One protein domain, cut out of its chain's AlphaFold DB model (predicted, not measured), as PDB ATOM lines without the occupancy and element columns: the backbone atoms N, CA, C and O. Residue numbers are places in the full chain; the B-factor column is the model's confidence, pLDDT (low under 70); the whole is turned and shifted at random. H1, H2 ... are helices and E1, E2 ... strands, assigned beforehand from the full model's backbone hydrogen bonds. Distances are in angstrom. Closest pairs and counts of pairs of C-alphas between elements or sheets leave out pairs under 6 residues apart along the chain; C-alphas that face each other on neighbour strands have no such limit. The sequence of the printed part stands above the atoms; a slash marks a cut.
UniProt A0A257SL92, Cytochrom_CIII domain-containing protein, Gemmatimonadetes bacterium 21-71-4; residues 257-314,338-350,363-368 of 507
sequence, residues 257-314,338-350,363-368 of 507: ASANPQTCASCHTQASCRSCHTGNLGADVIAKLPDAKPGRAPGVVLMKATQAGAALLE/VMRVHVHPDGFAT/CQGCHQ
ATOM      1  N   ALA A 257     205.418 226.262 234.599       91.31
ATOM      2  CA  ALA A 257     206.716 226.592 235.175       91.31
ATOM      3  C   ALA A 257     206.605 227.678 236.258       91.31
ATOM      4  O   ALA A 257     207.308 227.618 237.266       91.31
ATOM      5  N   SER A 258     205.709 228.652 236.079       89.69
ATOM      6  CA  SER A 258     205.459 229.703 237.072       89.69
ATOM      7  C   SER A 258     204.690 229.176 238.284       89.69
ATOM      8  O   SER A 258     205.010 229.551 239.413       89.69
ATOM      9  N   ALA A 259     203.710 228.295 238.061       92.25
ATOM     10  CA  ALA A 259     202.893 227.701 239.113       92.25
ATOM     11  C   ALA A 259     203.701 226.746 240.003       92.25
ATOM     12  O   ALA A 259     203.620 226.821 241.230       92.25
ATOM     13  N   ASN A 260     204.502 225.856 239.407       91.56
ATOM     14  CA  ASN A 260     205.335 224.924 240.156       91.56
ATOM     15  C   ASN A 260     206.625 224.551 239.402       91.56
ATOM     16  O   ASN A 260     206.692 223.490 238.779       91.56
ATOM     17  N   PRO A 261     207.705 225.341 239.536       92.44
ATOM     18  CA  PRO A 261     208.966 225.057 238.850       92.44
ATOM     19  C   PRO A 261     209.652 223.767 239.320       92.44
ATOM     20  O   PRO A 261     210.560 223.275 238.650       92.44
ATOM     21  N   GLN A 262     209.255 223.199 240.467       91.00
ATOM     22  CA  GLN A 262     209.883 221.988 241.003       91.00
ATOM     23  C   GLN A 262     209.538 220.733 240.196       91.00
ATOM     24  O   GLN A 262     210.324 219.786 240.192       91.00
ATOM     25  N   THR A 263     208.418 220.727 239.467       90.19
ATOM     26  CA  THR A 263     208.085 219.631 238.543       90.19
ATOM     27  C   THR A 263     209.135 219.547 237.435       90.19
ATOM     28  O   THR A 263     209.705 218.482 237.206       90.19
ATOM     29  N   CYS A 264     209.504 220.689 236.848       91.44
ATOM     30  CA  CYS A 264     210.570 220.808 235.855       91.44
ATOM     31  C   CYS A 264     211.952 220.537 236.466       91.44
ATOM     32  O   CYS A 264     212.769 219.841 235.862       91.44
ATOM     33  N   ALA A 265     212.204 221.039 237.681       92.94
ATOM     34  CA  ALA A 265     213.484 220.908 238.384       92.94
ATOM     35  C   ALA A 265     213.872 219.458 238.726       92.94
ATOM     36  O   ALA A 265     215.017 219.197 239.098       92.94
ATOM     37  N   SER A 266     212.929 218.517 238.597       91.19
ATOM     38  CA  SER A 266     213.179 217.076 238.740       91.19
ATOM     39  C   SER A 266     214.097 216.531 237.647       91.19
ATOM     40  O   SER A 266     214.796 215.547 237.870       91.19
ATOM     41  N   CYS A 267     214.151 217.199 236.490       90.06
ATOM     42  CA  CYS A 267     215.026 216.832 235.376       90.06
ATOM     43  C   CYS A 267     215.895 218.004 234.899       90.06
ATOM     44  O   CYS A 267     217.010 217.788 234.437       90.06
ATOM     45  N   HIS A 268     215.417 219.245 234.996       91.25
ATOM     46  CA  HIS A 268     216.077 220.424 234.437       91.25
ATOM     47  C   HIS A 268     216.821 221.245 235.496       91.25
ATOM     48  O   HIS A 268     216.348 221.427 236.616       91.25
ATOM     49  N   THR A 269     217.976 221.788 235.115       91.50
ATOM     50  CA  THR A 269     218.709 222.799 235.891       91.50
ATOM     51  C   THR A 269     218.540 224.179 235.259       91.50
ATOM     52  O   THR A 269     217.994 224.315 234.159       91.50
ATOM     53  N   GLN A 270     219.061 225.222 235.912       91.38
ATOM     54  CA  GLN A 270     219.099 226.564 235.317       91.38
ATOM     55  C   GLN A 270     219.768 226.569 233.934       91.38
ATOM     56  O   GLN A 270     219.304 227.257 233.025       91.38
ATOM     57  N   ALA A 271     220.833 225.778 233.757       87.12
ATOM     58  CA  ALA A 271     221.541 225.652 232.485       87.12
ATOM     59  C   ALA A 271     220.646 225.058 231.383       87.12
ATOM     60  O   ALA A 271     220.654 225.546 230.250       87.12
ATOM     61  N   SER A 272     219.815 224.067 231.724       87.81
ATOM     62  CA  SER A 272     218.820 223.513 230.805       87.81
ATOM     63  C   SER A 272     217.864 224.604 230.315       87.81
ATOM     64  O   SER A 272     217.740 224.815 229.113       87.81
ATOM     65  N   CYS A 273     217.242 225.361 231.222       87.12
ATOM     66  CA  CYS A 273     216.269 226.394 230.849       87.12
ATOM     67  C   CYS A 273     216.900 227.527 230.029       87.12
ATOM     68  O   CYS A 273     216.333 227.947 229.019       87.12
ATOM     69  N   ARG A 274     218.108 227.971 230.400       85.94
ATOM     70  CA  ARG A 274     218.859 229.021 229.680       85.94
ATOM     71  C   ARG A 274     219.280 228.614 228.267       85.94
ATOM     72  O   ARG A 274     219.643 229.472 227.467       85.94
ATOM     73  N   SER A 275     219.176 227.329 227.925       81.75
ATOM     74  CA  SER A 275     219.358 226.866 226.549       81.75
ATOM     75  C   SER A 275     218.248 227.353 225.616       81.75
ATOM     76  O   SER A 275     218.488 227.431 224.419       81.75
ATOM     77  N   CYS A 276     217.063 227.715 226.122       79.38
ATOM     78  CA  CYS A 276     215.990 228.342 225.335       79.38
ATOM     79  C   CYS A 276     215.692 229.775 225.807       79.38
ATOM     80  O   CYS A 276     215.566 230.674 224.979       79.38
ATOM     81  N   HIS A 277     215.676 230.010 227.121       82.56
ATOM     82  CA  HIS A 277     215.450 231.317 227.744       82.56
ATOM     83  C   HIS A 277     216.738 232.145 227.803       82.56
ATOM     84  O   HIS A 277     217.420 232.188 228.826       82.56
ATOM     85  N   THR A 278     217.096 232.778 226.685       76.31
ATOM     86  CA  THR A 278     218.325 233.588 226.580       76.31
ATOM     87  C   THR A 278     218.154 235.069 226.896       76.31
ATOM     88  O   THR A 278     219.155 235.769 227.025       76.31
ATOM     89  N   GLY A 279     216.917 235.555 227.003       71.75
ATOM     90  CA  GLY A 279     216.619 236.913 227.456       71.75
ATOM     91  C   GLY A 279     216.109 236.925 228.897       71.75
ATOM     92  O   GLY A 279     216.414 236.033 229.686       71.75
ATOM     93  N   ASN A 280     215.323 237.944 229.245       76.12
ATOM     94  CA  ASN A 280     214.859 238.149 230.622       76.12
ATOM     95  C   ASN A 280     213.581 237.361 230.962       76.12
ATOM     96  O   ASN A 280     213.202 237.274 232.131       76.12
ATOM     97  N   LEU A 281     212.896 236.788 229.966       78.25
ATOM     98  CA  LEU A 281     211.635 236.085 230.199       78.25
ATOM     99  C   LEU A 281     211.859 234.806 231.003       78.25
ATOM    100  O   LEU A 281     212.594 233.911 230.589       78.25
ATOM    101  N   GLY A 282     211.160 234.707 232.134       82.75
ATOM    102  CA  GLY A 282     211.240 233.554 233.027       82.75
ATOM    103  C   GLY A 282     212.471 233.553 233.935       82.75
ATOM    104  O   GLY A 282     212.674 232.567 234.639       82.75
ATOM    105  N   ALA A 283     213.270 234.629 233.975       87.62
ATOM    106  CA  ALA A 283     214.471 234.709 234.812       87.62
ATOM    107  C   ALA A 283     214.186 234.412 236.298       87.62
ATOM    108  O   ALA A 283     214.902 233.616 236.908       87.62
ATOM    109  N   ASP A 284     213.095 234.953 236.847       90.50
ATOM    110  CA  ASP A 284     212.685 234.721 238.242       90.50
ATOM    111  C   ASP A 284     212.292 233.266 238.518       90.50
ATOM    112  O   ASP A 284     212.479 232.755 239.623       90.50
ATOM    113  N   VAL A 285     211.734 232.581 237.518       92.50
ATOM    114  CA  VAL A 285     211.396 231.156 237.608       92.50
ATOM    115  C   VAL A 285     212.672 230.325 237.532       92.50
ATOM    116  O   VAL A 285     212.890 229.462 238.379       92.50
ATOM    117  N   ILE A 286     213.554 230.634 236.579       92.69
ATOM    118  CA  ILE A 286     214.848 229.966 236.396       92.69
ATOM    119  C   ILE A 286     215.699 230.081 237.663       92.69
ATOM    120  O   ILE A 286     216.289 229.092 238.080       92.69
ATOM    121  N   ALA A 287     215.713 231.234 238.332       91.44
ATOM    122  CA  ALA A 287     216.460 231.429 239.576       91.44
ATOM    123  C   ALA A 287     216.011 230.500 240.726       91.44
ATOM    124  O   ALA A 287     216.776 230.260 241.658       91.44
ATOM    125  N   LYS A 288     214.790 229.947 240.664       92.38
ATOM    126  CA  LYS A 288     214.263 228.980 241.647       92.38
ATOM    127  C   LYS A 288     214.703 227.537 241.361       92.38
ATOM    128  O   LYS A 288     214.437 226.657 242.184       92.38
ATOM    129  N   LEU A 289     215.339 227.273 240.215       91.62
ATOM    130  CA  LEU A 289     215.832 225.947 239.849       91.62
ATOM    131  C   LEU A 289     217.249 225.690 240.397       91.62
ATOM    132  O   LEU A 289     218.026 226.624 240.602       91.62
ATOM    133  N   PRO A 290     217.625 224.414 240.598       89.50
ATOM    134  CA  PRO A 290     218.988 224.037 240.949       89.50
ATOM    135  C   PRO A 290     220.001 224.456 239.876       89.50
ATOM    136  O   PRO A 290     219.773 224.281 238.676       89.50
ATOM    137  N   ASP A 291     221.154 224.955 240.317       81.56
ATOM    138  CA  ASP A 291     222.322 225.147 239.455       81.56
ATOM    139  C   ASP A 291     222.977 223.807 239.097       81.56
ATOM    140  O   ASP A 291     223.060 222.899 239.931       81.56
ATOM    141  N   ALA A 292     223.556 223.733 237.897       66.62
ATOM    142  CA  ALA A 292     224.512 222.686 237.554       66.62
ATOM    143  C   ALA A 292     225.829 222.948 238.313       66.62
ATOM    144  O   ALA A 292     226.650 223.763 237.896       66.62
ATOM    145  N   LYS A 293     226.010 222.300 239.470       62.03
ATOM    146  CA  LYS A 293     227.234 222.372 240.290       62.03
ATOM    147  C   LYS A 293     227.930 221.008 240.342       62.03
ATOM    148  O   LYS A 293     227.238 219.989 240.289       62.03
ATOM    149  N   PRO A 294     229.266 220.964 240.510       55.75
ATOM    150  CA  PRO A 294     229.985 219.714 240.753       55.75
ATOM    151  C   PRO A 294     229.359 218.936 241.924       55.75
ATOM    152  O   PRO A 294     229.129 219.501 242.991       55.75
ATOM    153  N   GLY A 295     229.050 217.652 241.717       57.81
ATOM    154  CA  GLY A 295     228.414 216.793 242.727       57.81
ATOM    155  C   GLY A 295     226.878 216.823 242.768       57.81
ATOM    156  O   GLY A 295     226.291 216.155 243.616       57.81
ATOM    157  N   ARG A 296     226.209 217.554 241.867       69.00
ATOM    158  CA  ARG A 296     224.758 217.449 241.621       69.00
ATOM    159  C   ARG A 296     224.493 216.937 240.209       69.00
ATOM    160  O   ARG A 296     225.335 217.114 239.330       69.00
ATOM    161  N   ALA A 297     223.319 216.340 239.987       79.94
ATOM    162  CA  ALA A 297     222.884 216.001 238.637       79.94
ATOM    163  C   ALA A 297     222.984 217.241 237.727       79.94
ATOM    164  O   ALA A 297     222.448 218.294 238.086       79.94
ATOM    165  N   PRO A 298     223.618 217.135 236.545       80.56
ATOM    166  CA  PRO A 298     223.693 218.249 235.596       80.56
ATOM    167  C   PRO A 298     222.312 218.633 235.034       80.56
ATOM    168  O   PRO A 298     222.140 219.722 234.483       80.56
ATOM    169  N   GLY A 299     221.322 217.751 235.209       85.94
ATOM    170  CA  GLY A 299     220.018 217.830 234.571       85.94
ATOM    171  C   GLY A 299     220.086 217.491 233.085       85.94
ATOM    172  O   GLY A 299     221.132 217.103 232.557       85.94
ATOM    173  N   VAL A 300     218.955 217.632 232.397       86.75
ATOM    174  CA  VAL A 300     218.881 217.443 230.946       86.75
ATOM    175  C   VAL A 300     219.747 218.493 230.253       86.75
ATOM    176  O   VAL A 300     219.524 219.696 230.401       86.75
ATOM    177  N   VAL A 301     220.707 218.044 229.455       80.75
ATOM    178  CA  VAL A 301     221.515 218.917 228.603       80.75
ATOM    179  C   VAL A 301     220.765 219.151 227.289       80.75
ATOM    180  O   VAL A 301     220.445 218.213 226.555       80.75
ATOM    181  N   LEU A 302     220.453 220.416 227.011       78.25
ATOM    182  CA  LEU A 302     219.752 220.857 225.805       78.25
ATOM    183  C   LEU A 302     220.731 221.609 224.899       78.25
ATOM    184  O   LEU A 302     221.577 222.356 225.385       78.25
ATOM    185  N   MET A 303     220.603 221.446 223.583       67.25
ATOM    186  CA  MET A 303     221.334 222.259 222.607       67.25
ATOM    187  C   MET A 303     220.369 222.891 221.608       67.25
ATOM    188  O   MET A 303     219.432 222.251 221.127       67.25
ATOM    189  N   LYS A 304     220.619 224.158 221.263       62.09
ATOM    190  CA  LYS A 304     219.891 224.839 220.187       62.09
ATOM    191  C   LYS A 304     220.302 224.238 218.842       62.09
ATOM    192  O   LYS A 304     221.492 224.173 218.535       62.09
ATOM    193  N   ALA A 305     219.328 223.843 218.025       57.03
ATOM    194  CA  ALA A 305     219.578 223.561 216.616       57.03
ATOM    195  C   ALA A 305     219.975 224.869 215.912       57.03
ATOM    196  O   ALA A 305     219.155 225.780 215.824       57.03
ATOM    197  N   THR A 306     221.200 225.007 215.409       51.19
ATOM    198  CA  THR A 306     221.515 226.074 214.444       51.19
ATOM    199  C   THR A 306     221.427 225.498 213.030       51.19
ATOM    200  O   THR A 306     221.880 224.377 212.800       51.19
ATOM    201  N   GLN A 307     220.871 226.250 212.066       42.94
ATOM    202  CA  GLN A 307     220.815 225.829 210.651       42.94
ATOM    203  C   GLN A 307     222.209 225.477 210.099       42.94
ATOM    204  O   GLN A 307     222.357 224.493 209.384       42.94
ATOM    205  N   ALA A 308     223.255 226.203 210.513       38.06
ATOM    206  CA  ALA A 308     224.637 225.917 210.118       38.06
ATOM    207  C   ALA A 308     225.197 224.608 210.719       38.06
ATOM    208  O   ALA A 308     226.062 223.976 210.122       38.06
ATOM    209  N   GLY A 309     224.701 224.177 211.885       35.12
ATOM    210  CA  GLY A 309     225.111 222.927 212.531       35.12
ATOM    211  C   GLY A 309     224.345 221.691 212.046       35.12
ATOM    212  O   GLY A 309     224.767 220.572 212.318       35.12
ATOM    213  N   ALA A 310     223.220 221.858 211.344       37.16
ATOM    214  CA  ALA A 310     222.475 220.741 210.762       37.16
ATOM    215  C   ALA A 310     223.199 220.155 209.537       37.16
ATOM    216  O   ALA A 310     223.452 218.953 209.507       37.16
ATOM    217  N   ALA A 311     223.658 221.017 208.624       35.34
ATOM    218  CA  ALA A 311     224.329 220.606 207.388       35.34
ATOM    219  C   ALA A 311     225.679 219.890 207.616       35.34
ATOM    220  O   ALA A 311     226.031 218.965 206.889       35.34
ATOM    221  N   LEU A 312     226.431 220.277 208.654       34.09
ATOM    222  CA  LEU A 312     227.721 219.656 208.998       34.09
ATOM    223  C   LEU A 312     227.585 218.259 209.633       34.09
ATOM    224  O   LEU A 312     228.526 217.474 209.572       34.09
ATOM    225  N   LEU A 313     226.432 217.941 210.231       36.75
ATOM    226  CA  LEU A 313     226.166 216.641 210.861       36.75
ATOM    227  C   LEU A 313     225.460 215.662 209.914       36.75
ATOM    228  O   LEU A 313     225.709 214.463 210.006       36.75
ATOM    229  N   GLU A 314     224.657 216.146 208.963       37.38
ATOM    230  CA  GLU A 314     224.119 215.317 207.871       37.38
ATOM    231  C   GLU A 314     225.227 214.789 206.952       37.38
ATOM    232  O   GLU A 314     225.146 213.657 206.485       37.38
ATOM    233  N   VAL A 338     221.862 215.065 224.484       52.47
ATOM    234  CA  VAL A 338     221.834 216.384 223.868       52.47
ATOM    235  C   VAL A 338     220.535 216.424 223.086       52.47
ATOM    236  O   VAL A 338     220.458 215.951 221.955       52.47
ATOM    237  N   MET A 339     219.484 216.961 223.698       58.66
ATOM    238  CA  MET A 339     218.232 217.139 222.969       58.66
ATOM    239  C   MET A 339     218.345 218.408 222.137       58.66
ATOM    240  O   MET A 339     218.499 219.511 222.673       58.66
ATOM    241  N   ARG A 340     218.292 218.235 220.815       57.88
ATOM    242  CA  ARG A 340     218.205 219.341 219.869       57.88
ATOM    243  C   ARG A 340     216.798 219.927 219.950       57.88
ATOM    244  O   ARG A 340     215.832 219.270 219.570       57.88
ATOM    245  N   VAL A 341     216.688 221.155 220.444       60.53
ATOM    246  CA  VAL A 341     215.403 221.854 220.564       60.53
ATOM    247  C   VAL A 341     215.266 222.856 219.422       60.53
ATOM    248  O   VAL A 341     216.131 223.717 219.233       60.53
ATOM    249  N   HIS A 342     214.173 222.738 218.666       64.25
ATOM    250  CA  HIS A 342     213.735 223.755 217.715       64.25
ATOM    251  C   HIS A 342     212.828 224.728 218.465       64.25
ATOM    252  O   HIS A 342     211.726 224.382 218.873       64.25
ATOM    253  N   VAL A 343     213.340 225.934 218.710       64.50
ATOM    254  CA  VAL A 343     212.640 226.972 219.492       64.50
ATOM    255  C   VAL A 343     211.537 227.647 218.663       64.50
ATOM    256  O   VAL A 343     210.625 228.257 219.209       64.50
ATOM    257  N   HIS A 344     211.596 227.490 217.340       70.81
ATOM    258  CA  HIS A 344     210.583 227.935 216.394       70.81
ATOM    259  C   HIS A 344     210.183 226.765 215.481       70.81
ATOM    260  O   HIS A 344     211.039 225.919 215.207       70.81
ATOM    261  N   PRO A 345     208.934 226.712 214.982       64.94
ATOM    262  CA  PRO A 345     208.555 225.767 213.936       64.94
ATOM    263  C   PRO A 345     209.305 226.059 212.626       64.94
ATOM    264  O   PRO A 345     209.777 227.178 212.393       64.94
ATOM    265  N   ASP A 346     209.381 225.065 211.745       62.28
ATOM    266  CA  ASP A 346     209.963 225.247 210.416       62.28
ATOM    267  C   ASP A 346     209.209 226.331 209.630       62.28
ATOM    268  O   ASP A 346     207.990 226.477 209.726       62.28
ATOM    269  N   GLY A 347     209.949 227.159 208.887       61.97
ATOM    270  CA  GLY A 347     209.375 228.306 208.173       61.97
ATOM    271  C   GLY A 347     208.942 229.474 209.074       61.97
ATOM    272  O   GLY A 347     208.332 230.423 208.589       61.97
ATOM    273  N   PHE A 348     209.271 229.477 210.374       71.19
ATOM    274  CA  PHE A 348     208.974 230.622 211.246       71.19
ATOM    275  C   PHE A 348     209.576 231.928 210.716       71.19
ATOM    276  O   PHE A 348     208.906 232.952 210.731       71.19
ATOM    277  N   ALA A 349     210.791 231.901 210.163       68.38
ATOM    278  CA  ALA A 349     211.415 233.094 209.588       68.38
ATOM    279  C   ALA A 349     210.516 233.791 208.543       68.38
ATOM    280  O   ALA A 349     210.415 235.015 208.552       68.38
ATOM    281  N   THR A 350     209.788 233.027 207.723       65.62
ATOM    282  CA  THR A 350     208.875 233.560 206.701       65.62
ATOM    283  C   THR A 350     207.457 233.810 207.228       65.62
ATOM    284  O   THR A 350     206.769 234.695 206.728       65.62
ATOM    285  N   CYS A 363     208.672 238.201 222.019       70.69
ATOM    286  CA  CYS A 363     209.971 237.980 221.382       70.69
ATOM    287  C   CYS A 363     211.124 238.624 222.167       70.69
ATOM    288  O   CYS A 363     212.200 238.036 222.251       70.69
ATOM    289  N   GLN A 364     210.884 239.773 222.815       69.62
ATOM    290  CA  GLN A 364     211.873 240.470 223.655       69.62
ATOM    291  C   GLN A 364     212.282 239.656 224.895       69.62
ATOM    292  O   GLN A 364     213.289 239.924 225.547       69.62
ATOM    293  N   GLY A 365     211.499 238.630 225.218       67.06
ATOM    294  CA  GLY A 365     211.795 237.666 226.259       67.06
ATOM    295  C   GLY A 365     213.001 236.774 225.971       67.06
ATOM    296  O   GLY A 365     213.671 236.358 226.914       67.06
ATOM    297  N   CYS A 366     213.303 236.517 224.695       68.19
ATOM    298  CA  CYS A 366     214.425 235.675 224.260       68.19
ATOM    299  C   CYS A 366     215.419 236.412 223.351       68.19
ATOM    300  O   CYS A 366     216.602 236.062 223.342       68.19
ATOM    301  N   HIS A 367     214.944 237.423 222.623       74.81
ATOM    302  CA  HIS A 367     215.687 238.229 221.664       74.81
ATOM    303  C   HIS A 367     215.897 239.652 222.183       74.81
ATOM    304  O   HIS A 367     215.036 240.233 222.836       74.81
ATOM    305  N   GLN A 368     217.048 240.233 221.876       69.31
ATOM    306  CA  GLN A 368     217.349 241.634 222.139       69.31
ATOM    307  C   GLN A 368     216.805 242.516 221.005       69.31
ATOM    308  O   GLN A 368     216.676 242.039 219.877       69.31
TER     309      GLN A 368
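This is residues 257 to 314, 338 to 350 and 363 to 368 of the 507 residues of the protein "Cytochrom_CIII domain-containing protein" of Gemmatimonadetes bacterium 21-71-4 (UniProt A0A257SL92). With little regular structure, three short helices, H1 to H3, and loops form a body, and past the small parallel strand pair E1 and E2, H4 sticks out at one end, as do residues 344 to 350. The 77 printed residues, 28 in named elements, run H1 H2 H3 E1 H4 E2, mixed in class. The whole is only just loose, close to compact, with radius of gyration of the C-alphas 14.1 A and spans 36 by 28 by 20 A.

H1, residues 261 to 265, is close to but not clearly touching H3, residues 283 to 286; their closest C-alphas, of Pro 261 and Val 285, are 6.7 A apart. H2, residues 270 to 274, only just touches H3, with 3 pairs of C-alphas within 8 A, the closest those of Gln 270 and Ile 286, 5.6 A. E1, residues 302 to 304, and E2, residues 339 to 341, are parallel neighbours; N 303 and O 339 are within hydrogen-bond range, 3.0 A. H4, residues 307 to 314, is apart from H1, H2 and H3. Every O i to N i+4 pair is within range in H1 and H2, 1 of 4 in H4, beside 2 of 5 O i to N i+3; H3 is too short for one.

H1 begins at C-alpha 261 (208.966, 225.057, 238.850); H4 is 11.4 A long; E2 ends at C-alpha 341 (215.403, 221.854, 220.564).

Cuts after 314 and 350 leave C-alpha gaps of 16.2 A and 15.4 A. The link H3 to E1 is long. Mean pLDDT of the printed part is 73.3, and 37 in H4.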